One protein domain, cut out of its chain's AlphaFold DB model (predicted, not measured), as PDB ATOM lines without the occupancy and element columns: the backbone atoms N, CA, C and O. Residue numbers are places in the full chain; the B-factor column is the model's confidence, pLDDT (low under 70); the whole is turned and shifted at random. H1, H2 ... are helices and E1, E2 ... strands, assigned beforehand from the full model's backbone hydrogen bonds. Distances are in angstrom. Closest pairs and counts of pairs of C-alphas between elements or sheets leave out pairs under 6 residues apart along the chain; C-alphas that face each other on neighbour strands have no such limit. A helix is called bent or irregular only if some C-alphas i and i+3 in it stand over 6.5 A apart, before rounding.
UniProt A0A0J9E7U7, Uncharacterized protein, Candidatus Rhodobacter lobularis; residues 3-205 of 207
ATOM      1  N   TYR A   3      20.338   8.429  -9.299       91.75
ATOM      2  CA  TYR A   3      20.966   9.496  -8.524       91.75
ATOM      3  C   TYR A   3      21.130  10.740  -9.378       91.75
ATOM      4  O   TYR A   3      21.661  10.668 -10.489       91.75
ATOM      5  N   VAL A   4      20.692  11.875  -8.844       93.44
ATOM      6  CA  VAL A   4      20.781  13.175  -9.510       93.44
ATOM      7  C   VAL A   4      21.810  14.070  -8.832       93.44
ATOM      8  O   VAL A   4      22.097  13.946  -7.641       93.44
ATOM      9  N   ARG A   5      22.384  14.992  -9.601       94.38
ATOM     10  CA  ARG A   5      23.322  16.010  -9.115       94.38
ATOM     11  C   ARG A   5      23.155  17.303  -9.917       94.38
ATOM     12  O   ARG A   5      22.628  17.218 -11.035       94.38
ATOM     13  N   PRO A   6      23.641  18.454  -9.417       97.00
ATOM     14  CA  PRO A   6      23.612  19.703 -10.169       97.00
ATOM     15  C   PRO A   6      24.150  19.528 -11.595       97.00
ATOM     16  O   PRO A   6      25.214  18.932 -11.807       97.00
ATOM     17  N   GLN A   7      23.430  20.041 -12.598       97.44
ATOM     18  CA  GLN A   7      23.781  19.824 -14.007       97.44
ATOM     19  C   GLN A   7      25.155  20.385 -14.366       97.44
ATOM     20  O   GLN A   7      25.872  19.784 -15.164       97.44
ATOM     21  N   VAL A   8      25.542  21.508 -13.761       97.69
ATOM     22  CA  VAL A   8      26.850  22.141 -13.975       97.69
ATOM     23  C   VAL A   8      27.974  21.174 -13.591       97.69
ATOM     24  O   VAL A   8      28.880  20.912 -14.385       97.69
ATOM     25  N   GLU A   9      27.884  20.570 -12.406       95.31
ATOM     26  CA  GLU A   9      28.844  19.562 -11.949       95.31
ATOM     27  C   GLU A   9      28.795  18.305 -12.804       95.31
ATOM     28  O   GLU A   9      29.842  17.736 -13.128       95.31
ATOM     29  N   PHE A  10      27.591  17.885 -13.205       95.19
ATOM     30  CA  PHE A  10      27.425  16.741 -14.085       95.19
ATOM     31  C   PHE A  10      28.125  16.923 -15.423       95.19
ATOM     32  O   PHE A  10      28.872  16.033 -15.838       95.19
ATOM     33  N   ILE A  11      27.927  18.065 -16.068       96.94
ATOM     34  CA  ILE A  11      28.543  18.394 -17.349       96.94
ATOM     35  C   ILE A  11      30.061  18.502 -17.184       96.94
ATOM     36  O   ILE A  11      30.787  17.879 -17.961       96.94
ATOM     37  N   ASN A  12      30.553  19.197 -16.151       96.38
ATOM     38  CA  ASN A  12      31.993  19.308 -15.911       96.38
ATOM     39  C   ASN A  12      32.649  17.934 -15.706       96.38
ATOM     40  O   ASN A  12      33.612  17.581 -16.384       96.38
ATOM     41  N   SER A  13      32.106  17.123 -14.798       93.00
ATOM     42  CA  SER A  13      32.621  15.778 -14.518       93.00
ATOM     43  C   SER A  13      32.567  14.881 -15.761       93.00
ATOM     44  O   SER A  13      33.559  14.229 -16.086       93.00
ATOM     45  N   SER A  14      31.468  14.917 -16.521       94.06
ATOM     46  CA  SER A  14      31.311  14.119 -17.743       94.06
ATOM     47  C   SER A  14      32.296  14.519 -18.847       94.06
ATOM     48  O   SER A  14      32.733  13.665 -19.625       94.06
ATOM     49  N   TRP A  15      32.672  15.801 -18.935       95.81
ATOM     50  CA  TRP A  15      33.655  16.262 -19.915       95.81
ATOM     51  C   TRP A  15      35.012  15.619 -19.652       95.81
ATOM     52  O   TRP A  15      35.602  15.013 -20.547       95.81
ATOM     53  N   TRP A  16      35.473  15.674 -18.405       93.69
ATOM     54  CA  TRP A  16      36.778  15.138 -18.030       93.69
ATOM     55  C   TRP A  16      36.843  13.618 -18.035       93.69
ATOM     56  O   TRP A  16      37.907  13.053 -18.269       93.69
ATOM     57  N   GLN A  17      35.719  12.943 -17.813       91.00
ATOM     58  CA  GLN A  17      35.668  11.485 -17.851       91.00
ATOM     59  C   GLN A  17      35.548  10.946 -19.275       91.00
ATOM     60  O   GLN A  17      36.156   9.924 -19.599       91.00
ATOM     61  N   TRP A  18      34.811  11.634 -20.149       93.25
ATOM     62  CA  TRP A  18      34.479  11.103 -21.472       93.25
ATOM     63  C   TRP A  18      34.747  12.081 -22.606       93.25
ATOM     64  O   TRP A  18      35.369  11.702 -23.594       93.25
ATOM     65  N   GLY A  19      34.278  13.319 -22.477       94.50
ATOM     66  CA  GLY A  19      34.278  14.290 -23.568       94.50
ATOM     67  C   GLY A  19      35.670  14.627 -24.102       94.50
ATOM     68  O   GLY A  19      35.906  14.478 -25.300       94.50
ATOM     69  N   VAL A  20      36.613  14.970 -23.221       93.81
ATOM     70  CA  VAL A  20      37.973  15.384 -23.606       93.81
ATOM     71  C   VAL A  20      38.739  14.286 -24.359       93.81
ATOM     72  O   VAL A  20      39.636  14.563 -25.154       93.81
ATOM     73  N   TRP A  21      38.365  13.024 -24.152       93.19
ATOM     74  CA  TRP A  21      38.997  11.850 -24.759       93.19
ATOM     75  C   TRP A  21      38.366  11.441 -26.086       93.19
ATOM     76  O   TRP A  21      38.910  10.586 -26.782       93.19
ATOM     77  N   GLY A  22      37.219  12.024 -26.428       91.50
ATOM     78  CA  GLY A  22      36.583  11.846 -27.723       91.50
ATOM     79  C   GLY A  22      37.219  12.713 -28.808       91.50
ATOM     80  O   GLY A  22      38.136  13.494 -28.566       91.50
ATOM     81  N   ASN A  23      36.674  12.585 -30.018       90.31
ATOM     82  CA  ASN A  23      37.028  13.423 -31.171       90.31
ATOM     83  C   ASN A  23      36.037  14.581 -31.384       90.31
ATOM     84  O   ASN A  23      36.144  15.316 -32.361       90.31
ATOM     85  N   MET A  24      35.034  14.715 -30.510       93.94
ATOM     86  CA  MET A  24      34.004  15.742 -30.629       93.94
ATOM     87  C   MET A  24      34.513  17.067 -30.040       93.94
ATOM     88  O   MET A  24      34.956  17.070 -28.890       93.94
ATOM     89  N   PRO A  25      34.424  18.193 -30.772       94.12
ATOM     90  CA  PRO A  25      34.728  19.508 -30.221       94.12
ATOM     91  C   PRO A  25      33.870  19.819 -28.992       94.12
ATOM     92  O   PRO A  25      32.688  19.463 -28.949       94.12
ATOM     93  N   PHE A  26      34.442  20.532 -28.020       95.25
ATOM     94  CA  PHE A  26      33.768  20.825 -26.754       95.25
ATOM     95  C   PHE A  26      32.415  21.501 -26.933       95.25
ATOM     96  O   PHE A  26      31.448  21.054 -26.337       95.25
ATOM     97  N   GLU A  27      32.304  22.509 -27.798       95.06
ATOM     98  CA  GLU A  27      31.030  23.201 -28.023       95.06
ATOM     99  C   GLU A  27      29.924  22.260 -28.515       95.06
ATOM    100  O   GLU A  27      28.767  22.372 -28.105       95.06
ATOM    101  N   GLN A  28      30.270  21.317 -29.396       96.19
ATOM    102  CA  GLN A  28      29.324  20.330 -29.908       96.19
ATOM    103  C   GLN A  28      28.945  19.328 -28.813       96.19
ATOM    104  O   GLN A  28      27.763  19.029 -28.636       96.19
ATOM    105  N   TRP A  29      29.936  18.851 -28.058       96.31
ATOM    106  CA  TRP A  29      29.729  17.934 -26.942       96.31
ATOM    107  C   TRP A  29      28.872  18.566 -25.841       96.31
ATOM    108  O   TRP A  29      27.913  17.955 -25.376       96.31
ATOM    109  N   TYR A  30      29.162  19.815 -25.483       97.31
ATOM    110  CA  TYR A  30      28.445  20.595 -24.482       97.31
ATOM    111  C   TYR A  30      26.986  20.789 -24.884       97.31
ATOM    112  O   TYR A  30      26.094  20.466 -24.106       97.31
ATOM    113  N   LYS A  31      26.716  21.213 -26.127       96.38
ATOM    114  CA  LYS A  31      25.340  21.366 -26.633       96.38
ATOM    115  C   LYS A  31      24.551  20.061 -26.588       96.38
ATOM    116  O   LYS A  31      23.348  20.089 -26.339       96.38
ATOM    117  N   HIS A  32      25.202  18.933 -26.858       94.50
ATOM    118  CA  HIS A  32      24.573  17.621 -26.756       94.50
ATOM    119  C   HIS A  32      24.268  17.269 -25.294       94.50
ATOM    120  O   HIS A  32      23.120  16.973 -24.971       94.50
ATOM    121  N   ARG A  33      25.246  17.406 -24.396       94.56
ATOM    122  CA  ARG A  33      25.087  17.077 -22.971       94.56
ATOM    123  C   ARG A  33      24.128  17.987 -22.222       94.56
ATOM    124  O   ARG A  33      23.399  17.500 -21.372       94.56
ATOM    125  N   LEU A  34      24.072  19.265 -22.576       96.06
ATOM    126  CA  LEU A  34      23.109  20.215 -22.024       96.06
ATOM    127  C   LEU A  34      21.656  19.819 -22.326       96.06
ATOM    128  O   LEU A  34      20.756  20.133 -21.559       96.06
ATOM    129  N   ARG A  35      21.404  19.130 -23.447       93.06
ATOM    130  CA  ARG A  35      20.065  18.600 -23.753       93.06
ATOM    131  C   ARG A  35      19.748  17.351 -22.939       93.06
ATOM    132  O   ARG A  35      18.598  17.149 -22.582       93.06
ATOM    133  N   GLU A  36      20.757  16.533 -22.661       91.31
ATOM    134  CA  GLU A  36      20.621  15.275 -21.919       91.31
ATOM    135  C   GLU A  36      20.660  15.452 -20.394       91.31
ATOM    136  O   GLU A  36      20.424  14.494 -19.668       91.31
ATOM    137  N   SER A  37      20.943  16.656 -19.888       93.31
ATOM    138  CA  SER A  37      21.032  16.942 -18.449       93.31
ATOM    139  C   SER A  37      19.681  17.200 -17.768       93.31
ATOM    140  O   SER A  37      19.637  17.672 -16.630       93.31
ATOM    141  N   LYS A  38      18.576  16.926 -18.466       95.69
ATOM    142  CA  LYS A  38      17.214  17.135 -17.977       95.69
ATOM    143  C   LYS A  38      16.729  15.922 -17.191       95.69
ATOM    144  O   LYS A  38      16.196  14.962 -17.752       95.69
ATOM    145  N   TRP A  39      16.951  15.952 -15.881       96.00
ATOM    146  CA  TRP A  39      16.671  14.811 -15.008       96.00
ATOM    147  C   TRP A  39      15.191  14.438 -14.939       96.00
ATOM    148  O   TRP A  39      14.877  13.258 -14.825       96.00
ATOM    149  N   ASP A  40      14.291  15.413 -15.039       96.56
ATOM    150  CA  ASP A  40      12.845  15.190 -15.096       96.56
ATOM    151  C   ASP A  40      12.439  14.343 -16.310       96.56
ATOM    152  O   ASP A  40      11.714  13.363 -16.161       96.56
ATOM    153  N   GLU A  41      12.953  14.662 -17.501       95.56
ATOM    154  CA  GLU A  41      12.670  13.911 -18.729       95.56
ATOM    155  C   GLU A  41      13.186  12.467 -18.616       95.56
ATOM    156  O   GLU A  41      12.481  11.523 -18.982       95.56
ATOM    157  N   MET A  42      14.381  12.279 -18.043       94.00
ATOM    158  CA  MET A  42      14.935  10.944 -17.783       94.00
ATOM    159  C   MET A  42      14.081  10.162 -16.781       94.00
ATOM    160  O   MET A  42      13.816   8.978 -16.990       94.00
ATOM    161  N   LEU A  43      13.622  10.818 -15.715       92.81
ATOM    162  CA  LEU A  43      12.827  10.181 -14.676       92.81
ATOM    163  C   LEU A  43      11.440   9.777 -15.186       92.81
ATOM    164  O   LEU A  43      10.995   8.662 -14.924       92.81
ATOM    165  N   VAL A  44      10.784  10.632 -15.975       93.00
ATOM    166  CA  VAL A  44       9.515  10.303 -16.647       93.00
ATOM    167  C   VAL A  44       9.692   9.099 -17.572       93.00
ATOM    168  O   VAL A  44       8.884   8.170 -17.530       93.00
ATOM    169  N   ALA A  45      10.763   9.075 -18.370       91.50
ATOM    170  CA  ALA A  45      11.051   7.952 -19.256       91.50
ATOM    171  C   ALA A  45      11.300   6.646 -18.482       91.50
ATOM    172  O   ALA A  45      10.816   5.592 -18.889       91.50
ATOM    173  N   MET A  46      12.015   6.706 -17.354       88.62
ATOM    174  CA  MET A  46      12.262   5.538 -16.503       88.62
ATOM    175  C   MET A  46      10.994   5.033 -15.813       88.62
ATOM    176  O   MET A  46      10.779   3.824 -15.761       88.62
ATOM    177  N   SER A  47      10.138   5.932 -15.332       86.19
ATOM    178  CA  SER A  47       8.864   5.583 -14.692       86.19
ATOM    179  C   SER A  47       7.855   4.952 -15.657       86.19
ATOM    180  O   SER A  47       6.926   4.280 -15.220       86.19
ATOM    181  N   ALA A  48       8.032   5.140 -16.969       87.81
ATOM    182  CA  ALA A  48       7.214   4.497 -17.996       87.81
ATOM    183  C   ALA A  48       7.649   3.053 -18.317       87.81
ATOM    184  O   ALA A  48       6.957   2.357 -19.064       87.81
ATOM    185  N   LEU A  49       8.792   2.591 -17.797       86.56
ATOM    186  CA  LEU A  49       9.248   1.221 -18.017       86.56
ATOM    187  C   LEU A  49       8.357   0.238 -17.239       86.56
ATOM    188  O   LEU A  49       8.030   0.502 -16.082       86.56
ATOM    189  N   PRO A  50       7.990  -0.918 -17.824       82.62
ATOM    190  CA  PRO A  50       7.167  -1.929 -17.165       82.62
ATOM    191  C   PRO A  50       8.015  -2.745 -16.180       82.62
ATOM    192  O   PRO A  50       8.258  -3.934 -16.376       82.62
ATOM    193  N   VAL A  51       8.534  -2.083 -15.150       78.69
ATOM    194  CA  VAL A  51       9.312  -2.713 -14.085       78.69
ATOM    195  C   VAL A  51       8.413  -2.964 -12.880       78.69
ATOM    196  O   VAL A  51       7.690  -2.080 -12.435       78.69
ATOM    197  N   GLU A  52       8.472  -4.174 -12.326       73.62
ATOM    198  CA  GLU A  52       7.739  -4.553 -11.104       73.62
ATOM    199  C   GLU A  52       8.374  -3.974  -9.823       73.62
ATOM    200  O   GLU A  52       7.941  -4.271  -8.711       73.62
ATOM    201  N   HIS A  53       9.427  -3.166  -9.964       73.19
ATOM    202  CA  HIS A  53      10.258  -2.696  -8.864       73.19
ATOM    203  C   HIS A  53      10.141  -1.188  -8.664       73.19
ATOM    204  O   HIS A  53      10.075  -0.416  -9.620       73.19
ATOM    205  N   GLU A  54      10.183  -0.777  -7.398       80.75
ATOM    206  CA  GLU A  54      10.189   0.625  -6.999       80.75
ATOM    207  C   GLU A  54      11.466   1.333  -7.481       80.75
ATOM    208  O   GLU A  54      12.594   0.858  -7.298       80.75
ATOM    209  N   LEU A  55      11.298   2.506  -8.093       85.62
ATOM    210  CA  LEU A  55      12.414   3.351  -8.487       85.62
ATOM    211  C   LEU A  55      12.874   4.205  -7.299       85.62
ATOM    212  O   LEU A  55      12.292   5.241  -6.999       85.62
ATOM    213  N   HIS A  56      13.966   3.802  -6.652       88.50
ATOM    214  CA  HIS A  56      14.599   4.645  -5.634       88.50
ATOM    215  C   HIS A  56      15.378   5.796  -6.268       88.50
ATOM    216  O   HIS A  56      16.248   5.555  -7.112       88.50
ATOM    217  N   ILE A  57      15.104   7.018  -5.814       90.50
ATOM    218  CA  ILE A  57      15.741   8.249  -6.286       90.50
ATOM    219  C   ILE A  57      16.499   8.892  -5.123       90.50
ATOM    220  O   ILE A  57      15.995   8.895  -4.001       90.50
ATOM    221  N   GLY A  58      17.690   9.426  -5.385       90.88
ATOM    222  CA  GLY A  58      18.506  10.131  -4.394       90.88
ATOM    223  C   GLY A  58      19.391  11.202  -5.028       90.88
ATOM    224  O   GLY A  58      19.451  11.336  -6.251       90.88
ATOM    225  N   THR A  59      20.097  11.963  -4.199       90.12
ATOM    226  CA  THR A  59      21.096  12.947  -4.638       90.12
ATOM    227  C   THR A  59      22.509  12.372  -4.522       90.12
ATOM    228  O   THR A  59      22.779  11.493  -3.704       90.12
ATOM    229  N   CYS A  60      23.451  12.872  -5.326       84.69
ATOM    230  CA  CYS A  60      24.871  12.518  -5.193       84.69
ATOM    231  C   CYS A  60      25.605  13.297  -4.083       84.69
ATOM    232  O   CYS A  60      26.834  13.264  -4.053       84.69
ATOM    233  N   SER A  61      24.904  14.031  -3.209       69.19
ATOM    234  CA  SER A  61      25.530  14.807  -2.125       69.19
ATOM    235  C   SER A  61      25.989  13.940  -0.948       69.19
ATOM    236  O   SER A  61      26.774  14.394  -0.119       69.19
ATOM    237  N   GLU A  62      25.525  12.693  -0.879       69.44
ATOM    238  CA  GLU A  62      25.911  11.709   0.132       69.44
ATOM    239  C   GLU A  62      26.806  10.611  -0.463       69.44
ATOM    240  O   GLU A  62      27.058  10.558  -1.670       69.44
ATOM    241  N   ASN A  63      27.313   9.709   0.384       79.50
ATOM    242  CA  ASN A  63      28.047   8.538  -0.087       79.50
ATOM    243  C   ASN A  63      27.087   7.599  -0.840       79.50
ATOM    244  O   ASN A  63      26.470   6.716  -0.247       79.50
ATOM    245  N   VAL A  64      26.989   7.791  -2.158       84.25
ATOM    246  CA  VAL A  64      26.115   7.026  -3.065       84.25
ATOM    247  C   VAL A  64      26.363   5.523  -2.959       84.25
ATOM    248  O   VAL A  64      25.426   4.738  -3.058       84.25
ATOM    249  N   VAL A  65      27.610   5.102  -2.722       84.88
ATOM    250  CA  VAL A  65      27.935   3.684  -2.525       84.88
ATOM    251  C   VAL A  65      27.296   3.179  -1.233       84.88
ATOM    252  O   VAL A  65      26.643   2.140  -1.249       84.88
ATOM    253  N   ALA A  66      27.426   3.916  -0.129       84.19
ATOM    254  CA  ALA A  66      26.797   3.544   1.137       84.19
ATOM    255  C   ALA A  66      25.266   3.454   1.017       84.19
ATOM    256  O   ALA A  66      24.687   2.454   1.437       84.19
ATOM    257  N   ASP A  67      24.626   4.452   0.398       84.81
ATOM    258  CA  ASP A  67      23.174   4.460   0.175       84.81
ATOM    259  C   ASP A  67      22.726   3.291  -0.723       84.81
ATOM    260  O   ASP A  67      21.761   2.592  -0.410       84.81
ATOM    261  N   PHE A  68      23.479   2.998  -1.786       88.12
ATOM    262  CA  PHE A  68      23.226   1.848  -2.653       88.12
ATOM    263  C   PHE A  68      23.247   0.524  -1.873       88.12
ATOM    264  O   PHE A  68      22.318  -0.279  -1.987       88.12
ATOM    265  N   TYR A  69      24.275   0.295  -1.051       88.94
ATOM    266  CA  TYR A  69      24.381  -0.917  -0.230       88.94
ATOM    267  C   TYR A  69      23.272  -1.007   0.824       88.94
ATOM    268  O   TYR A  69      22.674  -2.075   0.991       88.94
ATOM    269  N   ALA A  70      22.935   0.113   1.468       87.69
ATOM    270  CA  ALA A  70      21.840   0.179   2.431       87.69
ATOM    271  C   ALA A  70      20.501  -0.227   1.795       87.69
ATOM    272  O   ALA A  70      19.763  -1.026   2.371       87.69
ATOM    273  N   LYS A  71      20.213   0.241   0.574       86.88
ATOM    274  CA  LYS A  71      18.994  -0.127  -0.167       86.88
ATOM    275  C   LYS A  71      18.973  -1.583  -0.632       86.88
ATOM    276  O   LYS A  71      17.896  -2.153  -0.776       86.88
ATOM    277  N   LEU A  72      20.136  -2.197  -0.856       87.12
ATOM    278  CA  LEU A  72      20.232  -3.633  -1.133       87.12
ATOM    279  C   LEU A  72      20.135  -4.504   0.129       87.12
ATOM    280  O   LEU A  72      20.018  -5.722   0.002       87.12
ATOM    281  N   GLY A  73      20.194  -3.914   1.328       89.06
ATOM    282  CA  GLY A  73      20.227  -4.660   2.588       89.06
ATOM    283  C   GLY A  73      21.505  -5.485   2.760       89.06
ATOM    284  O   GLY A  73      21.477  -6.540   3.393       89.06
ATOM    285  N   VAL A  74      22.612  -5.039   2.160       90.00
ATOM    286  CA  VAL A  74      23.908  -5.722   2.212       90.00
ATOM    287  C   VAL A  74      24.914  -4.826   2.912       90.00
ATOM    288  O   VAL A  74      25.062  -3.662   2.549       90.00
ATOM    289  N   ASP A  75      25.657  -5.388   3.861       88.38
ATOM    290  CA  ASP A  75      26.739  -4.662   4.514       88.38
ATOM    291  C   ASP A  75      27.889  -4.424   3.520       88.38
ATOM    292  O   ASP A  75      28.481  -5.381   2.998       88.38
ATOM    293  N   PRO A  76      28.232  -3.160   3.226       83.25
ATOM    294  CA  PRO A  76      29.350  -2.854   2.354       83.25
ATOM    295  C   PRO A  76      30.657  -3.246   3.037       83.25
ATOM    296  O   PRO A  76      30.856  -3.028   4.235       83.25
ATOM    297  N   LYS A  77      31.612  -3.760   2.260       83.94
ATOM    298  CA  LYS A  77      32.966  -3.937   2.785       83.94
ATOM    299  C   LYS A  77      33.575  -2.563   3.116       83.94
ATOM    300  O   LYS A  77      33.436  -1.651   2.294       83.94
ATOM    301  N   PRO A  78      34.275  -2.388   4.254       79.81
ATOM    302  CA  PRO A  78      34.826  -1.090   4.656       79.81
ATOM    303  C   PRO A  78      35.730  -0.443   3.600       79.81
ATOM    304  O   PRO A  78      35.733   0.777   3.443       79.81
ATOM    305  N   GLU A  79      36.474  -1.245   2.839       79.12
ATOM    306  CA  GLU A  79      37.309  -0.767   1.741       79.12
ATOM    307  C   GLU A  79      36.502  -0.120   0.606       79.12
ATOM    308  O   GLU A  79      36.989   0.819  -0.007       79.12
ATOM    309  N   LEU A  80      35.261  -0.552   0.359       73.38
ATOM    310  CA  LEU A  80      34.401   0.002  -0.693       73.38
ATOM    311  C   LEU A  80      33.755   1.323  -0.278       73.38
ATOM    312  O   LEU A  80      33.523   2.178  -1.123       73.38
ATOM    313  N   LEU A  81      33.506   1.508   1.020       71.94
ATOM    314  CA  LEU A  81      32.997   2.771   1.559       71.94
ATOM    315  C   LEU A  81      34.033   3.894   1.513       71.94
ATOM    316  O   LEU A  81      33.668   5.064   1.409       71.94
ATOM    317  N   ASN A  82      35.313   3.527   1.610       66.00
ATOM    318  CA  ASN A  82      36.443   4.454   1.621       66.00
ATOM    319  C   ASN A  82      37.143   4.566   0.260       66.00
ATOM    320  O   ASN A  82      37.964   5.466   0.063       66.00
ATOM    321  N   ALA A  83      36.837   3.667  -0.679       61.97
ATOM    322  CA  ALA A  83      37.327   3.753  -2.041       61.97
ATOM    323  C   ALA A  83      36.646   4.936  -2.735       61.97
ATOM    324  O   ALA A  83      35.486   4.859  -3.144       61.97
ATOM    325  N   ARG A  84      37.387   6.038  -2.887       57.12
ATOM    326  CA  ARG A  84      37.040   7.083  -3.852       57.12
ATOM    327  C   ARG A  84      37.016   6.423  -5.221       57.12
ATOM    328  O   ARG A  84      38.051   6.100  -5.781       57.12
ATOM    329  N   THR A  85      35.823   6.124  -5.700       57.53
ATOM    330  CA  THR A  85      35.601   5.555  -7.022       57.53
ATOM    331  C   THR A  85      34.806   6.580  -7.807       57.53
ATOM    332  O   THR A  85      33.862   7.170  -7.285       57.53
ATOM    333  N   ASN A  86      35.200   6.810  -9.061       60.53
ATOM    334  CA  ASN A  86      34.528   7.729  -9.986       60.53
ATOM    335  C   ASN A  86      34.748   9.236  -9.719       60.53
ATOM    336  O   ASN A  86      33.884  10.056 -10.030       60.53
ATOM    337  N   GLU A  87      35.908   9.631  -9.185       72.62
ATOM    338  CA  GLU A  87      36.297  11.044  -9.151       72.62
ATOM    339  C   GLU A  87      36.966  11.473 -10.467       72.62
ATOM    340  O   GLU A  87      37.655  10.706 -11.138       72.62
ATOM    341  N   THR A  88      36.772  12.736 -10.851       80.69
ATOM    342  CA  THR A  88      37.567  13.344 -11.921       80.69
ATOM    343  C   THR A  88      39.039  13.366 -11.512       80.69
ATOM    344  O   THR A  88      39.366  13.886 -10.441       80.69
ATOM    345  N   LEU A  89      39.914  12.855 -12.384       86.00
ATOM    346  CA  LEU A  89      41.365  12.965 -12.233       86.00
ATOM    347  C   LEU A  89      41.792  14.426 -12.044       86.00
ATOM    348  O   LEU A  89      41.175  15.352 -12.573       86.00
ATOM    349  N   SER A  90      42.886  14.639 -11.323       87.12
ATOM    350  CA  SER A  90      43.453  15.976 -11.171       87.12
ATOM    351  C   SER A  90      43.956  16.549 -12.498       87.12
ATOM    352  O   SER A  90      44.254  15.811 -13.440       87.12
ATOM    353  N   THR A  91      44.123  17.871 -12.557       87.38
ATOM    354  CA  THR A  91      44.716  18.560 -13.715       87.38
ATOM    355  C   THR A  91      46.057  17.945 -14.118       87.38
ATOM    356  O   THR A  91      46.307  17.751 -15.302       87.38
ATOM    357  N   ALA A  92      46.897  17.561 -13.151       84.62
ATOM    358  CA  ALA A  92      48.194  16.948 -13.422       84.62
ATOM    359  C   ALA A  92      48.073  15.573 -14.107       84.62
ATOM    360  O   ALA A  92      48.760  15.328 -15.101       84.62
ATOM    361  N   ALA A  93      47.177  14.700 -13.630       87.56
ATOM    362  CA  ALA A  93      46.931  13.401 -14.263       87.56
ATOM    363  C   ALA A  93      46.284  13.548 -15.648       87.56
ATOM    364  O   ALA A  93      46.704  12.880 -16.596       87.56
ATOM    365  N   ILE A  94      45.311  14.455 -15.792       89.69
ATOM    366  CA  ILE A  94      44.675  14.753 -17.081       89.69
ATOM    367  C   ILE A  94      45.717  15.255 -18.087       89.69
ATOM    368  O   ILE A  94      45.819  14.694 -19.176       89.69
ATOM    369  N   SER A  95      46.544  16.243 -17.726       87.75
ATOM    370  CA  SER A  95      47.611  16.754 -18.599       87.75
ATOM    371  C   SER A  95      48.604  15.666 -18.997       87.75
ATOM    372  O   SER A  95      48.975  15.560 -20.168       87.75
ATOM    373  N   PHE A  96      49.021  14.827 -18.046       87.69
ATOM    374  CA  PHE A  96      49.914  13.706 -18.321       87.69
ATOM    375  C   PHE A  96      49.316  12.748 -19.361       87.69
ATOM    376  O   PHE A  96      49.983  12.391 -20.335       87.69
ATOM    377  N   LEU A  97      48.050  12.366 -19.197       89.38
ATOM    378  CA  LEU A  97      47.353  11.462 -20.110       89.38
ATOM    379  C   LEU A  97      47.051  12.097 -21.471       89.38
ATOM    380  O   LEU A  97      47.128  11.411 -22.487       89.38
ATOM    381  N   LEU A  98      46.762  13.400 -21.530       89.00
ATOM    382  CA  LEU A  98      46.552  14.111 -22.794       89.00
ATOM    383  C   LEU A  98      47.821  14.145 -23.654       89.00
ATOM    384  O   LEU A  98      47.734  14.000 -24.872       89.00
ATOM    385  N   ARG A  99      49.004  14.258 -23.041       86.62
ATOM    386  CA  ARG A  99      50.289  14.137 -23.756       86.62
ATOM    387  C   ARG A  99      50.626  12.704 -24.125       86.62
ATOM    388  O   ARG A  99      51.277  12.453 -25.134       86.62
ATOM    389  N   ASN A 100      50.184  11.759 -23.304       88.06
ATOM    390  CA  ASN A 100      50.428  10.340 -23.489       88.06
ATOM    391  C   ASN A 100      49.143   9.608 -23.901       88.06
ATOM    392  O   ASN A 100      48.822   8.551 -23.356       88.06
ATOM    393  N   ARG A 101      48.430  10.160 -24.898       89.50
ATOM    394  CA  ARG A 101      47.118   9.684 -25.382       89.50
ATOM    395  C   ARG A 101      47.054   8.187 -25.662       89.50
ATOM    396  O   ARG A 101      45.993   7.599 -25.506       89.50
ATOM    397  N   LYS A 102      48.176   7.553 -26.017       90.50
ATOM    398  CA  LYS A 102      48.270   6.094 -26.189       90.50
ATOM    399  C   LYS A 102      47.797   5.295 -24.965       90.50
ATOM    400  O   LYS A 102      47.235   4.226 -25.142       90.50
ATOM    401  N   TYR A 103      47.952   5.829 -23.749       89.25
ATOM    402  CA  TYR A 103      47.505   5.168 -22.517       89.25
ATOM    403  C   TYR A 103      46.017   5.392 -22.212       89.25
ATOM    404  O   TYR A 103      45.439   4.636 -21.435       89.25
ATOM    405  N   ARG A 104      45.383   6.396 -22.831       90.56
ATOM    406  CA  ARG A 104      43.939   6.656 -22.736       90.56
ATOM    407  C   ARG A 104      43.375   7.114 -24.088       90.56
ATOM    408  O   ARG A 104      43.019   8.283 -24.260       90.56
ATOM    409  N   PRO A 105      43.313   6.205 -25.075       90.44
ATOM    410  CA  PRO A 105      43.002   6.574 -26.453       90.44
ATOM    411  C   PRO A 105      41.518   6.867 -26.681       90.44
ATOM    412  O   PRO A 105      41.175   7.528 -27.657       90.44
ATOM    413  N   THR A 106      40.633   6.367 -25.813       91.69
ATOM    414  CA  THR A 106      39.178   6.476 -25.980       91.69
ATOM    415  C   THR A 106      38.489   6.903 -24.680       91.69
ATOM    416  O   THR A 106      39.056   6.726 -23.596       91.69
ATOM    417  N   PRO A 107      37.238   7.403 -24.749       89.50
ATOM    418  CA  PRO A 107      36.429   7.722 -23.569       89.50
ATOM    419  C   PRO A 107      36.259   6.568 -22.573       89.50
ATOM    420  O   PRO A 107      36.102   6.822 -21.383       89.50
ATOM    421  N   HIS A 108      36.319   5.319 -23.041       87.75
ATOM    422  CA  HIS A 108      36.096   4.121 -22.226       87.75
ATOM    423  C   HIS A 108      37.394   3.439 -21.763       87.75
ATOM    424  O   HIS A 108      37.340   2.457 -21.029       87.75
ATOM    425  N   ALA A 109      38.566   3.950 -22.154       86.69
ATOM    426  CA  ALA A 109      39.868   3.407 -21.764       86.69
ATOM    427  C   ALA A 109      40.335   3.916 -20.381       86.69
ATOM    428  O   ALA A 109      41.467   4.365 -20.223       86.69
ATOM    429  N   ASN A 110      39.472   3.851 -19.365       83.12
ATOM    430  CA  ASN A 110      39.702   4.436 -18.033       83.12
ATOM    431  C   ASN A 110      40.656   3.632 -17.124       83.12
ATOM    432  O   ASN A 110      40.889   4.016 -15.981       83.12
ATOM    433  N   LYS A 111      41.231   2.520 -17.600       85.62
ATOM    434  CA  LYS A 111      42.179   1.708 -16.817       85.62
ATOM    435  C   LYS A 111      43.407   2.517 -16.384       85.62
ATOM    436  O   LYS A 111      43.924   2.300 -15.291       85.62
ATOM    437  N   ALA A 112      43.859   3.450 -17.223       84.81
ATOM    438  CA  ALA A 112      44.951   4.349 -16.866       84.81
ATOM    439  C   ALA A 112      44.568   5.302 -15.723       84.81
ATOM    440  O   ALA A 112      45.413   5.584 -14.882       84.81
ATOM    441  N   ASP A 113      43.304   5.727 -15.645       86.00
ATOM    442  CA  ASP A 113      42.812   6.630 -14.598       86.00
ATOM    443  C   ASP A 113      42.996   5.981 -13.222       86.00
ATOM    444  O   ASP A 113      43.629   6.563 -12.347       86.00
ATOM    445  N   VAL A 114      42.572   4.720 -13.089       81.62
ATOM    446  CA  VAL A 114      42.699   3.935 -11.849       81.62
ATOM    447  C   VAL A 114      44.162   3.743 -11.440       81.62
ATOM    448  O   VAL A 114      44.497   3.822 -10.265       81.62
ATOM    449  N   ILE A 115      45.061   3.502 -12.401       81.88
ATOM    450  CA  ILE A 115      46.495   3.317 -12.108       81.88
ATOM    451  C   ILE A 115      47.131   4.622 -11.608       81.88
ATOM    452  O   ILE A 115      48.038   4.584 -10.775       81.88
ATOM    453  N   LEU A 116      46.694   5.764 -12.143       79.56
ATOM    454  CA  LEU A 116      47.275   7.071 -11.845       79.56
ATOM    455  C   LEU A 116      46.655   7.740 -10.612       79.56
ATOM    456  O   LEU A 116      47.312   8.583 -10.006       79.56
ATOM    457  N   GLU A 117      45.439   7.363 -10.215       74.56
ATOM    458  CA  GLU A 117      44.749   7.915  -9.040       74.56
ATOM    459  C   GLU A 117      45.518   7.665  -7.726       74.56
ATOM    460  O   GLU A 117      45.582   8.538  -6.858       74.56
ATOM    461  N   ASP A 118      46.206   6.525  -7.623       72.00
ATOM    462  CA  ASP A 118      47.041   6.166  -6.468       72.00
ATOM    463  C   ASP A 118      48.434   6.824  -6.479       72.00
ATOM    464  O   ASP A 118      49.244   6.625  -5.566       72.00
ATOM    465  N   PHE A 119      48.755   7.610  -7.508       72.75
ATOM    466  CA  PHE A 119      50.069   8.216  -7.658       72.75
ATOM    467  C   PHE A 119      50.129   9.589  -6.969       72.75
ATOM    468  O   PHE A 119      49.481  10.555  -7.379       72.75
ATOM    469  N   ALA A 120      50.927   9.682  -5.899       64.25
ATOM    470  CA  ALA A 120      50.966  10.844  -5.006       64.25
ATOM    471  C   ALA A 120      51.175  12.209  -5.708       64.25
ATOM    472  O   ALA A 120      50.460  13.148  -5.348       64.25
ATOM    473  N   PRO A 121      52.048  12.344  -6.730       68.62
ATOM    474  CA  PRO A 121      52.187  13.584  -7.502       68.62
ATOM    475  C   PRO A 121      50.899  14.067  -8.176       68.62
ATOM    476  O   PRO A 121      50.693  15.269  -8.320       68.62
ATOM    477  N   PHE A 122      50.005  13.157  -8.566       75.12
ATOM    478  CA  PHE A 122      48.747  13.529  -9.205       75.12
ATOM    479  C   PHE A 122      47.647  13.827  -8.194       75.12
ATOM    480  O   PHE A 122      46.814  14.690  -8.448       75.12
ATOM    481  N   LYS A 123      47.661  13.196  -7.019       70.25
ATOM    482  CA  LYS A 123      46.613  13.371  -6.004       70.25
ATOM    483  C   LYS A 123      46.534  14.789  -5.418       70.25
ATOM    484  O   LYS A 123      45.468  15.202  -4.975       70.25
ATOM    485  N   ALA A 124      47.645  15.527  -5.404       71.56
ATOM    486  CA  ALA A 124      47.720  16.860  -4.800       71.56
ATOM    487  C   ALA A 124      47.217  17.999  -5.709       71.56
ATOM    488  O   ALA A 124      46.959  19.100  -5.224       71.56
ATOM    489  N   ALA A 125      47.097  17.762  -7.017       77.88
ATOM    490  CA  ALA A 125      46.684  18.789  -7.967       77.88
ATOM    491  C   ALA A 125      45.156  19.017  -7.942       77.88
ATOM    492  O   ALA A 125      44.396  18.080  -7.677       77.88
ATOM    493  N   PRO A 126      44.677  20.246  -8.226       84.06
ATOM    494  CA  PRO A 126      43.250  20.549  -8.226       84.06
ATOM    495  C   PRO A 126      42.506  19.774  -9.318       84.06
ATOM    496  O   PRO A 126      43.086  19.344 -10.318       84.06
ATOM    497  N   LYS A 127      41.192  19.618  -9.144       87.62
ATOM    498  CA  LYS A 127      40.324  19.063 -10.188       87.62
ATOM    499  C   LYS A 127      40.122  20.102 -11.300       87.62
ATOM    500  O   LYS A 127      39.943  21.281 -10.989       87.62
ATOM    501  N   PRO A 128      40.150  19.694 -12.577       91.88
ATOM    502  CA  PRO A 128      39.951  20.608 -13.691       91.88
ATOM    503  C   PRO A 128      38.491  21.077 -13.783       91.88
ATOM    504  O   PRO A 128      37.557  20.389 -13.352       91.88
ATOM    505  N   TRP A 129      38.298  22.248 -14.390       95.06
ATOM    506  CA  TRP A 129      36.984  22.846 -14.611       95.06
ATOM    507  C   TRP A 129      36.845  23.340 -16.053       95.06
ATOM    508  O   TRP A 129      37.632  24.174 -16.485       95.06
ATOM    509  N   CYS A 130      35.868  22.842 -16.812       95.25
ATOM    510  CA  CYS A 130      35.735  23.139 -18.246       95.25
ATOM    511  C   CYS A 130      34.678  24.197 -18.585       95.25
ATOM    512  O   CYS A 130      34.533  24.558 -19.747       95.25
ATOM    513  N   LEU A 131      33.902  24.670 -17.607       96.75
ATOM    514  CA  LEU A 131      32.805  25.604 -17.857       96.75
ATOM    515  C   LEU A 131      33.238  27.035 -17.545       96.75
ATOM    516  O   LEU A 131      33.677  27.342 -16.439       96.75
ATOM    517  N   GLN A 132      33.100  27.926 -18.523       95.88
ATOM    518  CA  GLN A 132      33.222  29.362 -18.286       95.88
ATOM    519  C   GLN A 132      31.979  29.889 -17.545       95.88
ATOM    520  O   GLN A 132      30.919  29.272 -17.664       95.88
ATOM    521  N   PRO A 133      32.061  31.034 -16.840       96.81
ATOM    522  CA  PRO A 133      30.933  31.576 -16.073       96.81
ATOM    523  C   PRO A 133      29.629  31.699 -16.876       96.81
ATOM    524  O   PRO A 133      28.587  31.229 -16.434       96.81
ATOM    525  N   HIS A 134      29.696  32.198 -18.114       97.38
ATOM    526  CA  HIS A 134      28.511  32.324 -18.971       97.38
ATOM    527  C   HIS A 134      27.883  30.967 -19.358       97.38
ATOM    528  O   HIS A 134      26.681  30.891 -19.597       97.38
ATOM    529  N   LEU A 135      28.670  29.883 -19.414       98.12
ATOM    530  CA  LEU A 135      28.142  28.532 -19.643       98.12
ATOM    531  C   LEU A 135      27.487  27.975 -18.377       98.12
ATOM    532  O   LEU A 135      26.500  27.258 -18.473       98.12
ATOM    533  N   VAL A 136      28.006  28.306 -17.191       98.44
ATOM    534  CA  VAL A 136      27.360  27.950 -15.915       98.44
ATOM    535  C   VAL A 136      25.977  28.597 -15.830       98.44
ATOM    536  O   VAL A 136      24.998  27.908 -15.546       98.44
ATOM    537  N   GLU A 137      25.890  29.892 -16.146       98.38
ATOM    538  CA  GLU A 137      24.623  30.626 -16.231       98.38
ATOM    539  C   GLU A 137      23.657  29.972 -17.227       98.38
ATOM    540  O   GLU A 137      22.503  29.712 -16.885       98.38
ATOM    541  N   GLU A 138      24.133  29.635 -18.431       98.38
ATOM    542  CA  GLU A 138      23.312  28.961 -19.440       98.38
ATOM    543  C   GLU A 138      22.795  27.601 -18.945       98.38
ATOM    544  O   GLU A 138      21.615  27.295 -19.128       98.38
ATOM    545  N   VAL A 139      23.649  26.775 -18.331       98.50
ATOM    546  CA  VAL A 139      23.256  25.453 -17.819       98.50
ATOM    547  C   VAL A 139      22.151  25.589 -16.779       98.50
ATOM    548  O   VAL A 139      21.144  24.887 -16.883       98.50
ATOM    549  N   ILE A 140      22.324  26.477 -15.799       98.44
ATOM    550  CA  ILE A 140      21.343  26.676 -14.728       98.44
ATOM    551  C   ILE A 140      20.027  27.178 -15.312       98.44
ATOM    552  O   ILE A 140      18.977  26.601 -15.039       98.44
ATOM    553  N   GLU A 141      20.070  28.200 -16.165       98.19
ATOM    554  CA  GLU A 141      18.850  28.796 -16.699       98.19
ATOM    555  C   GLU A 141      18.080  27.824 -17.599       98.19
ATOM    556  O   GLU A 141      16.869  27.658 -17.460       98.19
ATOM    557  N   ARG A 142      18.774  27.084 -18.470       97.88
ATOM    558  CA  ARG A 142      18.117  26.119 -19.366       97.88
ATOM    559  C   ARG A 142      17.555  24.894 -18.663       97.88
ATOM    560  O   ARG A 142      16.656  24.259 -19.211       97.88
ATOM    561  N   ASN A 143      18.086  24.544 -17.494       98.19
ATOM    562  CA  ASN A 143      17.578  23.432 -16.699       98.19
ATOM    563  C   ASN A 143      16.630  23.895 -15.582       98.19
ATOM    564  O   ASN A 143      16.083  23.045 -14.894       98.19
ATOM    565  N   ARG A 144      16.365  25.200 -15.414       98.00
ATOM    566  CA  ARG A 144      15.534  25.719 -14.315       98.00
ATOM    567  C   ARG A 144      14.132  25.109 -14.290       98.00
ATOM    568  O   ARG A 144      13.704  24.616 -13.252       98.00
ATOM    569  N   GLU A 145      13.429  25.098 -15.423       98.06
ATOM    570  CA  GLU A 145      12.086  24.497 -15.517       98.06
ATOM    571  C   GLU A 145      12.126  22.979 -15.276       98.06
ATOM    572  O   GLU A 145      11.309  22.442 -14.533       98.06
ATOM    573  N   SER A 146      13.123  22.300 -15.850       97.62
ATOM    574  CA  SER A 146      13.377  20.869 -15.632       97.62
ATOM    575  C   SER A 146      13.605  20.556 -14.149       97.62
ATOM    576  O   SER A 146      13.010  19.620 -13.623       97.62
ATOM    577  N   ASN A 147      14.378  21.384 -13.445       98.12
ATOM    578  CA  ASN A 147      14.639  21.249 -12.016       98.12
ATOM    579  C   ASN A 147      13.377  21.465 -11.180       98.12
ATOM    580  O   ASN A 147      13.154  20.722 -10.233       98.12
ATOM    581  N   LEU A 148      12.523  22.428 -11.538       98.44
ATOM    582  CA  LEU A 148      11.236  22.618 -10.860       98.44
ATOM    583  C   LEU A 148      10.328  21.392 -11.023       98.44
ATOM    584  O   LEU A 148       9.790  20.907 -10.033       98.44
ATOM    585  N   ARG A 149      10.225  20.834 -12.237       98.19
ATOM    586  CA  ARG A 149       9.467  19.592 -12.475       98.19
ATOM    587  C   ARG A 149      10.076  18.400 -11.742       98.19
ATOM    588  O   ARG A 149       9.349  17.558 -11.232       98.19
ATOM    589  N   LEU A 150      11.403  18.335 -11.642       97.12
ATOM    590  CA  LEU A 150      12.089  17.297 -10.878       97.12
ATOM    591  C   LEU A 150      11.648  17.296  -9.407       97.12
ATOM    592  O   LEU A 150      11.400  16.218  -8.877       97.12
ATOM    593  N   LEU A 151      11.489  18.463  -8.768       98.00
ATOM    594  CA  LEU A 151      11.030  18.557  -7.371       98.00
ATOM    595  C   LEU A 151       9.654  17.910  -7.146       98.00
ATOM    596  O   LEU A 151       9.398  17.391  -6.064       98.00
ATOM    597  N   GLU A 152       8.786  17.915  -8.159       96.94
ATOM    598  CA  GLU A 152       7.455  17.296  -8.104       96.94
ATOM    599  C   GLU A 152       7.497  15.773  -8.305       96.94
ATOM    600  O   GLU A 152       6.568  15.065  -7.918       96.94
ATOM    601  N   LEU A 153       8.565  15.262  -8.926       94.88
ATOM    602  CA  LEU A 153       8.705  13.856  -9.307       94.88
ATOM    603  C   LEU A 153       9.502  13.025  -8.294       94.88
ATOM    604  O   LEU A 153       9.427  11.796  -8.314       94.88
ATOM    605  N   VAL A 154      10.301  13.669  -7.444       95.25
ATOM    606  CA  VAL A 154      11.165  12.994  -6.467       95.25
ATOM    607  C   VAL A 154      10.515  12.922  -5.078       95.25
ATOM    608  O   VAL A 154       9.618  13.706  -4.767       95.25
ATOM    609  N   PRO A 155      10.959  12.006  -4.194       94.50
ATOM    610  CA  PRO A 155      10.502  11.978  -2.807       94.50
ATOM    611  C   PRO A 155      10.748  13.309  -2.083       94.50
ATOM    612  O   PRO A 155      11.769  13.955  -2.315       94.50
ATOM    613  N   ALA A 156       9.876  13.670  -1.137       95.88
ATOM    614  CA  ALA A 156       9.928  14.962  -0.437       95.88
ATOM    615  C   ALA A 156      11.310  15.295   0.159       95.88
ATOM    616  O   ALA A 156      11.813  16.394  -0.039       95.88
ATOM    617  N   HIS A 157      11.974  14.326   0.799       93.31
ATOM    618  CA  HIS A 157      13.314  14.532   1.360       93.31
ATOM    619  C   HIS A 157      14.379  14.845   0.288       93.31
ATOM    620  O   HIS A 157      15.287  15.631   0.536       93.31
ATOM    621  N   VAL A 158      14.265  14.269  -0.915       94.88
ATOM    622  CA  VAL A 158      15.157  14.570  -2.049       94.88
ATOM    623  C   VAL A 158      14.841  15.951  -2.619       94.88
ATOM    624  O   VAL A 158      15.756  16.713  -2.919       94.88
ATOM    625  N   ALA A 159      13.556  16.296  -2.735       97.25
ATOM    626  CA  ALA A 159      13.133  17.619  -3.185       97.25
ATOM    627  C   ALA A 159      13.663  18.721  -2.254       97.25
ATOM    628  O   ALA A 159      14.182  19.726  -2.732       97.25
ATOM    629  N   GLU A 160      13.608  18.512  -0.936       96.50
ATOM    630  CA  GLU A 160      14.172  19.431   0.058       96.50
ATOM    631  C   GLU A 160      15.687  19.613  -0.114       96.50
ATOM    632  O   GLU A 160      16.165  20.747  -0.110       96.50
ATOM    633  N   GLN A 161      16.437  18.526  -0.333       95.81
ATOM    634  CA  GLN A 161      17.882  18.590  -0.589       95.81
ATOM    635  C   GLN A 161      18.206  19.401  -1.850       95.81
ATOM    636  O   GLN A 161      19.068  20.277  -1.814       95.81
ATOM    637  N   ILE A 162      17.501  19.139  -2.955       97.12
ATOM    638  CA  ILE A 162      17.702  19.848  -4.226       97.12
ATOM    639  C   ILE A 162      17.323  21.327  -4.080       97.12
ATOM    640  O   ILE A 162      18.067  22.201  -4.516       97.12
ATOM    641  N   ALA A 163      16.185  21.631  -3.453       97.88
ATOM    642  CA  ALA A 163      15.713  23.002  -3.270       97.88
ATOM    643  C   ALA A 163      16.644  23.836  -2.373       97.88
ATOM    644  O   ALA A 163      16.794  25.036  -2.597       97.88
ATOM    645  N   ALA A 164      17.276  23.211  -1.376       97.12
ATOM    646  CA  ALA A 164      18.189  23.880  -0.451       97.12
ATOM    647  C   ALA A 164      19.614  24.070  -1.002       97.12
ATOM    648  O   ALA A 164      20.361  24.890  -0.467       97.12
ATOM    649  N   ASP A 165      20.011  23.326  -2.036       97.38
ATOM    650  CA  ASP A 165      21.372  23.357  -2.567       97.38
ATOM    651  C   ASP A 165      21.536  24.439  -3.662       97.38
ATOM    652  O   ASP A 165      20.991  24.301  -4.763       97.38
ATOM    653  N   PRO A 166      22.308  25.520  -3.415       97.81
ATOM    654  CA  PRO A 166      22.449  26.634  -4.356       97.81
ATOM    655  C   PRO A 166      23.103  26.235  -5.685       97.81
ATOM    656  O   PRO A 166      22.884  26.912  -6.688       97.81
ATOM    657  N   HIS A 167      23.841  25.122  -5.734       97.19
ATOM    658  CA  HIS A 167      24.471  24.613  -6.955       97.19
ATOM    659  C   HIS A 167      23.458  24.271  -8.065       97.19
ATOM    660  O   HIS A 167      23.809  24.229  -9.244       97.19
ATOM    661  N   TRP A 168      22.182  24.082  -7.721       97.94
ATOM    662  CA  TRP A 168      21.101  23.852  -8.682       97.94
ATOM    663  C   TRP A 168      20.497  25.131  -9.272       97.94
ATOM    664  O   TRP A 168      19.825  25.066 -10.305       97.94
ATOM    665  N   TRP A 169      20.692  26.280  -8.619       98.31
ATOM    666  CA  TRP A 169      19.834  27.455  -8.813       98.31
ATOM    667  C   TRP A 169      20.580  28.768  -9.030       98.31
ATOM    668  O   TRP A 169      20.016  29.671  -9.657       98.31
ATOM    669  N   ASP A 170      21.797  28.887  -8.500       98.19
ATOM    670  CA  ASP A 170      22.568  30.127  -8.466       98.19
ATOM    671  C   ASP A 170      23.950  29.934  -9.116       98.19
ATOM    672  O   ASP A 170      24.792  29.207  -8.580       98.19
ATOM    673  N   PRO A 171      24.235  30.611 -10.243       97.94
ATOM    674  CA  PRO A 171      25.559  30.592 -10.864       97.94
ATOM    675  C   PRO A 171      26.689  31.014  -9.917       97.94
ATOM    676  O   PRO A 171      27.813  30.525 -10.051       97.94
ATOM    677  N   ASN A 172      26.409  31.870  -8.926       97.94
ATOM    678  CA  ASN A 172      27.410  32.328  -7.963       97.94
ATOM    679  C   ASN A 172      27.903  31.217  -7.029       97.94
ATOM    680  O   ASN A 172      28.997  31.344  -6.477       97.94
ATOM    681  N   ALA A 173      27.170  30.102  -6.906       97.62
ATOM    682  CA  ALA A 173      27.648  28.911  -6.202       97.62
ATOM    683  C   ALA A 173      28.953  28.354  -6.811       97.62
ATOM    684  O   ALA A 173      29.700  27.649  -6.140       97.62
ATOM    685  N   TYR A 174      29.258  28.714  -8.063       97.50
ATOM    686  CA  TYR A 174      30.456  28.302  -8.794       97.50
ATOM    687  C   TYR A 174      31.480  29.428  -8.994       97.50
ATOM    688  O   TYR A 174      32.404  29.275  -9.793       97.50
ATOM    689  N   ALA A 175      31.351  30.561  -8.298       95.25
ATOM    690  CA  ALA A 175      32.238  31.713  -8.487       95.25
ATOM    691  C   ALA A 175      33.715  31.418  -8.150       95.25
ATOM    692  O   ALA A 175      34.617  32.082  -8.660       95.25
ATOM    693  N   ASP A 176      33.973  30.407  -7.314       94.38
ATOM    694  CA  ASP A 176      35.316  29.935  -6.969       94.38
ATOM    695  C   ASP A 176      35.950  29.056  -8.065       94.38
ATOM    696  O   ASP A 176      37.154  28.780  -8.030       94.38
ATOM    697  N   LYS A 177      35.161  28.589  -9.043       93.44
ATOM    698  CA  LYS A 177      35.632  27.670 -10.079       93.44
ATOM    699  C   LYS A 177      36.408  28.417 -11.152       93.44
ATOM    700  O   LYS A 177      35.890  29.253 -11.889       93.44
ATOM    701  N   ARG A 178      37.680  28.050 -11.290       91.00
ATOM    702  CA  ARG A 178      38.567  28.595 -12.314       91.00
ATOM    703  C   ARG A 178      38.531  27.729 -13.567       91.00
ATOM    704  O   ARG A 178      38.994  26.594 -13.529       91.00
ATOM    705  N   HIS A 179      38.052  28.293 -14.676       92.19
ATOM    706  CA  HIS A 179      38.124  27.652 -15.989       92.19
ATOM    707  C   HIS A 179      39.565  27.236 -16.322       92.19
ATOM    708  O   HIS A 179      40.498  28.042 -16.242       92.19
ATOM    709  N   TRP A 180      39.726  25.969 -16.685       90.19
ATOM    710  CA  TRP A 180      40.977  25.345 -17.074       90.19
ATOM    711  C   TRP A 180      40.916  25.019 -18.563       90.19
ATOM    712  O   TRP A 180      40.184  24.120 -18.974       90.19
ATOM    713  N   ASP A 181      41.673  25.766 -19.364       86.00
ATOM    714  CA  ASP A 181      41.727  25.578 -20.810       86.00
ATOM    715  C   ASP A 181      42.707  24.451 -21.164       86.00
ATOM    716  O   ASP A 181      43.921  24.628 -21.198       86.00
ATOM    717  N   TRP A 182      42.172  23.264 -21.432       83.31
ATOM    718  CA  TRP A 182      42.970  22.092 -21.807       83.31
ATOM    719  C   TRP A 182      43.513  22.152 -23.237       83.31
ATOM    720  O   TRP A 182      44.243  21.248 -23.647       83.31
ATOM    721  N   THR A 183      43.111  23.157 -24.017       80.44
ATOM    722  CA  THR A 183      43.636  23.393 -25.363       80.44
ATOM    723  C   THR A 183      44.850  24.315 -25.351       80.44
ATOM    724  O   THR A 183      45.587  24.335 -26.337       80.44
ATOM    725  N   ASP A 184      45.106  25.007 -24.236       78.81
ATOM    726  CA  ASP A 184      46.276  25.862 -24.066       78.81
ATOM    727  C   ASP A 184      47.569  25.016 -24.007       78.81
ATOM    728  O   ASP A 184      47.769  24.218 -23.076       78.81
ATOM    729  N   PRO A 185      48.494  25.189 -24.973       67.88
ATOM    730  CA  PRO A 185      49.770  24.485 -24.982       67.88
ATOM    731  C   PRO A 185      50.631  24.737 -23.737       67.88
ATOM    732  O   PRO A 185      51.404  23.856 -23.362       67.88
ATOM    733  N   GLY A 186      50.518  25.904 -23.091       64.88
ATOM    734  CA  GLY A 186      51.265  26.240 -21.873       64.88
ATOM    735  C   GLY A 186      50.808  25.414 -20.672       64.88
ATOM    736  O   GLY A 186      51.624  24.845 -19.949       64.88
ATOM    737  N   ILE A 187      49.498  25.224 -20.538       63.31
ATOM    738  CA  ILE A 187      48.885  24.356 -19.528       63.31
ATOM    739  C   ILE A 187      49.248  22.884 -19.780       63.31
ATOM    740  O   ILE A 187      49.584  22.129 -18.861       63.31
ATOM    741  N   LEU A 188      49.271  22.485 -21.052       60.59
ATOM    742  CA  LEU A 188      49.817  21.205 -21.486       60.59
ATOM    743  C   LEU A 188      51.346  21.167 -21.478       60.59
ATOM    744  O   LEU A 188      51.880  20.139 -21.865       60.59
ATOM    745  N   ALA A 189      52.090  22.167 -21.001       55.62
ATOM    746  CA  ALA A 189      53.553  22.127 -20.831       55.62
ATOM    747  C   ALA A 189      53.974  22.022 -19.349       55.62
ATOM    748  O   ALA A 189      54.968  21.363 -19.051       55.62
ATOM    749  N   GLU A 190      53.139  22.481 -18.412       54.41
ATOM    750  CA  GLU A 190      53.409  22.471 -16.958       54.41
ATOM    751  C   GLU A 190      53.346  21.095 -16.263       54.41
ATOM    752  O   GLU A 190      53.899  20.911 -15.184       54.41
ATOM    753  N   GLY A 191      52.695  20.096 -16.858       54.44
ATOM    754  CA  GLY A 191      52.632  18.741 -16.305       54.44
ATOM    755  C   GLY A 191      54.003  18.068 -16.128       54.44
ATOM    756  O   GLY A 191      54.891  18.166 -16.978       54.44
ATOM    757  N   HIS A 192      54.150  17.301 -15.052       56.94
ATOM    758  CA  HIS A 192      55.322  16.466 -14.814       56.94
ATOM    759  C   HIS A 192      55.418  15.358 -15.873       56.94
ATOM    760  O   HIS A 192      54.482  14.578 -16.057       56.94
ATOM    761  N   ASN A 193      56.548  15.269 -16.578       61.84
ATOM    762  CA  ASN A 193      56.885  14.069 -17.341       61.84
ATOM    763  C   ASN A 193      57.413  13.029 -16.347       61.84
ATOM    764  O   ASN A 193      58.618  12.914 -16.128       61.84
ATOM    765  N   ASP A 194      56.493  12.381 -15.637       70.88
ATOM    766  CA  ASP A 194      56.852  11.503 -14.533       70.88
ATOM    767  C   ASP A 194      57.266  10.123 -15.062       70.88
ATOM    768  O   ASP A 194      56.450   9.329 -15.541       70.88
ATOM    769  N   ALA A 195      58.571   9.857 -15.011       75.88
ATOM    770  CA  ALA A 195      59.151   8.602 -15.470       75.88
ATOM    771  C   ALA A 195      58.620   7.385 -14.689       75.88
ATOM    772  O   ALA A 195      58.508   6.304 -15.272       75.88
ATOM    773  N   ASP A 196      58.246   7.540 -13.412       74.25
ATOM    774  CA  ASP A 196      57.668   6.441 -12.631       74.25
ATOM    775  C   ASP A 196      56.228   6.148 -13.069       74.25
ATOM    776  O   ASP A 196      55.848   4.981 -13.195       74.25
ATOM    777  N   ALA A 197      55.449   7.181 -13.410       75.94
ATOM    778  CA  ALA A 197      54.111   7.001 -13.977       75.94
ATOM    779  C   ALA A 197      54.158   6.245 -15.319       75.94
ATOM    780  O   ALA A 197      53.409   5.285 -15.527       75.94
ATOM    781  N   LEU A 198      55.083   6.617 -16.213       80.50
ATOM    782  CA  LEU A 198      55.291   5.927 -17.494       80.50
ATOM    783  C   LEU A 198      55.712   4.464 -17.307       80.50
ATOM    784  O   LEU A 198      55.208   3.573 -18.002       80.50
ATOM    785  N   ARG A 199      56.613   4.208 -16.352       80.94
ATOM    786  CA  ARG A 199      57.065   2.859 -16.007       80.94
ATOM    787  C   ARG A 199      55.903   1.987 -15.536       80.94
ATOM    788  O   ARG A 199      55.701   0.917 -16.097       80.94
ATOM    789  N   ARG A 200      55.087   2.460 -14.588       76.06
ATOM    790  CA  ARG A 200      53.937   1.701 -14.058       76.06
ATOM    791  C   ARG A 200      52.875   1.409 -15.110       76.06
ATOM    792  O   ARG A 200      52.345   0.301 -15.149       76.06
ATOM    793  N   LEU A 201      52.569   2.371 -15.981       80.44
ATOM    794  CA  LEU A 201      51.639   2.136 -17.090       80.44
ATOM    795  C   LEU A 201      52.162   1.040 -18.025       80.44
ATOM    796  O   LEU A 201      51.408   0.154 -18.429       80.44
ATOM    797  N   SER A 202      53.467   1.045 -18.300       80.75
ATOM    798  CA  SER A 202      54.118   0.023 -19.124       80.75
ATOM    799  C   SER A 202      54.132  -1.352 -18.434       80.75
ATOM    800  O   SER A 202      53.748  -2.341 -19.050       80.75
ATOM    801  N   GLU A 203      54.459  -1.420 -17.137       83.62
ATOM    802  CA  GLU A 203      54.407  -2.649 -16.316       83.62
ATOM    803  C   GLU A 203      52.992  -3.252 -16.239       83.62
ATOM    804  O   GLU A 203      52.831  -4.463 -16.089       83.62
ATOM    805  N   LYS A 204      51.947  -2.425 -16.368       79.62
ATOM    806  CA  LYS A 204      50.536  -2.851 -16.394       79.62
ATOM    807  C   LYS A 204      50.012  -3.171 -17.801       79.62
ATOM    808  O   LYS A 204      48.806  -3.412 -17.950       79.62
ATOM    809  N   GLY A 205      50.894  -3.191 -18.803       77.56
ATOM    810  CA  GLY A 205      50.574  -3.558 -20.182       77.56
ATOM    811  C   GLY A 205      49.688  -2.541 -20.901       77.56
ATOM    812  O   GLY A 205      48.855  -2.939 -21.706       77.56
TER     813      GLY A 205
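AT A GLANCE: This is residues 3 to 205 of the 207 residues of an uncharacterized protein of Candidatus Rhodobacter lobularis (UniProt A0A0J9E7U7). Two lobes of helices stand next to each other: in the larger, the bent helix H9 curves along one side, with H1, H3, H10 and H11 packed on its arms and H2 packed on H1; in the smaller, H7, H8 and H12 gather round H6, with H13 on H7. The short helices H4 and H5 make a small separate pair at one side, and residues 48 to 54 stick out. The 203 printed residues include thirteen named helices and one named strand, in the order H1 H2 H3 E1 H4 to H13; the class is mostly helix. The whole is compact, with a radius of gyration of the C-alphas of 18.7 A and spans of 52 by 43 by 30 A.

HOW THE PARTS SIT: Start at the hub, H9, residues 133 to 153: by its hydrogen bonds it was assigned as one helix, but it is bent, with C-alphas 142 and 145 7.3 A apart, and its arms H9a, residues 133 to 142, and H9b, residues 145 to 153, stand at a steep tilt of 51 degrees. H9a touches H1, residues 7 to 17, at a steep tilt of 60 degrees, opposite ways; their closest C-alphas, Val 8 and Val 136, are 6.1 A apart. H9a also touches H11, residues 171 to 174, closest at C-alphas Glu 137 and Pro 171, 5.4 A. H9b and H10, residues 156 to 164, form a helical hairpin at a shallow tilt of 27 degrees, closest at C-alphas Leu 151 and Ala 159, 4.8 A. H9b touches H3, residues 39 to 47, closest at C-alphas Asp 40 and Leu 150, 4.8 A. H2, residues 26 to 36, only just touches H1, with 3 pairs of C-alphas within 8 A, the closest Ile 11 and Arg 33, 6.7 A. E1, residues 57 to 59, pairs with no named strand, but residues 3 to 4 pair with its residues 58 to 59, parallel. H4, residues 64 to 72, only just touches H5, residues 78 to 82, with 3 pairs of C-alphas within 8 A, the closest Ala 66 and Leu 81, 6.3 A. H6, residues 91 to 99, is close to H1 but not clearly touching it; their closest C-alphas, those of Trp 16 and Ile 94, are 8.0 A apart. H6 touches H8, residues 120 to 123, closest at C-alphas Ala 93 and Phe 122, 5.4 A, and H12, residues 187 to 190, closest at Ser 95 and Leu 188, 5.7 A. H6 and H7, residues 111 to 117, form a helical hairpin and only just touch, with 3 pairs of C-alphas within 8 A, the closest Ala 93 and Leu 116, 6.8 A. H7 touches H13, residues 195 to 203, closest at C-alphas Ala 112 and Leu 201, 7.0 A. Every O i to N i+4 pair is within hydrogen-bond range in H1, H3, H4, H5, H6, H7, H9a, H10 and H13, against 6 of 7 in H2 and 4 of 5 in H9b; H8, H11 and H12 are too short for such a pair.

IN THESE COORDINATES: Find C-alpha 133 at (30.933, 31.576, -16.073); from there H9a runs 14.3 A to C-alpha 142, and H9b runs 12.8 A from C-alpha 145 to C-alpha 153. Find C-alpha 7 at (23.781, 19.824, -14.007), where H1 begins its 15.0 A; H2 is 15.1 A long. H13 ends at C-alpha 203, (54.407, -2.649, -16.316).

THE WHOLE: The printed part has no cut, and its farthest C-alphas, those of Glu 52 and Gly 186, are 54.4 A apart. The links H6 to H7 and H11 to H12 are long. The mean pLDDT of the printed part is 87.2; look for values under 70 at residues 61 to 62, 82 to 86, 120 to 121 and 185 to 193.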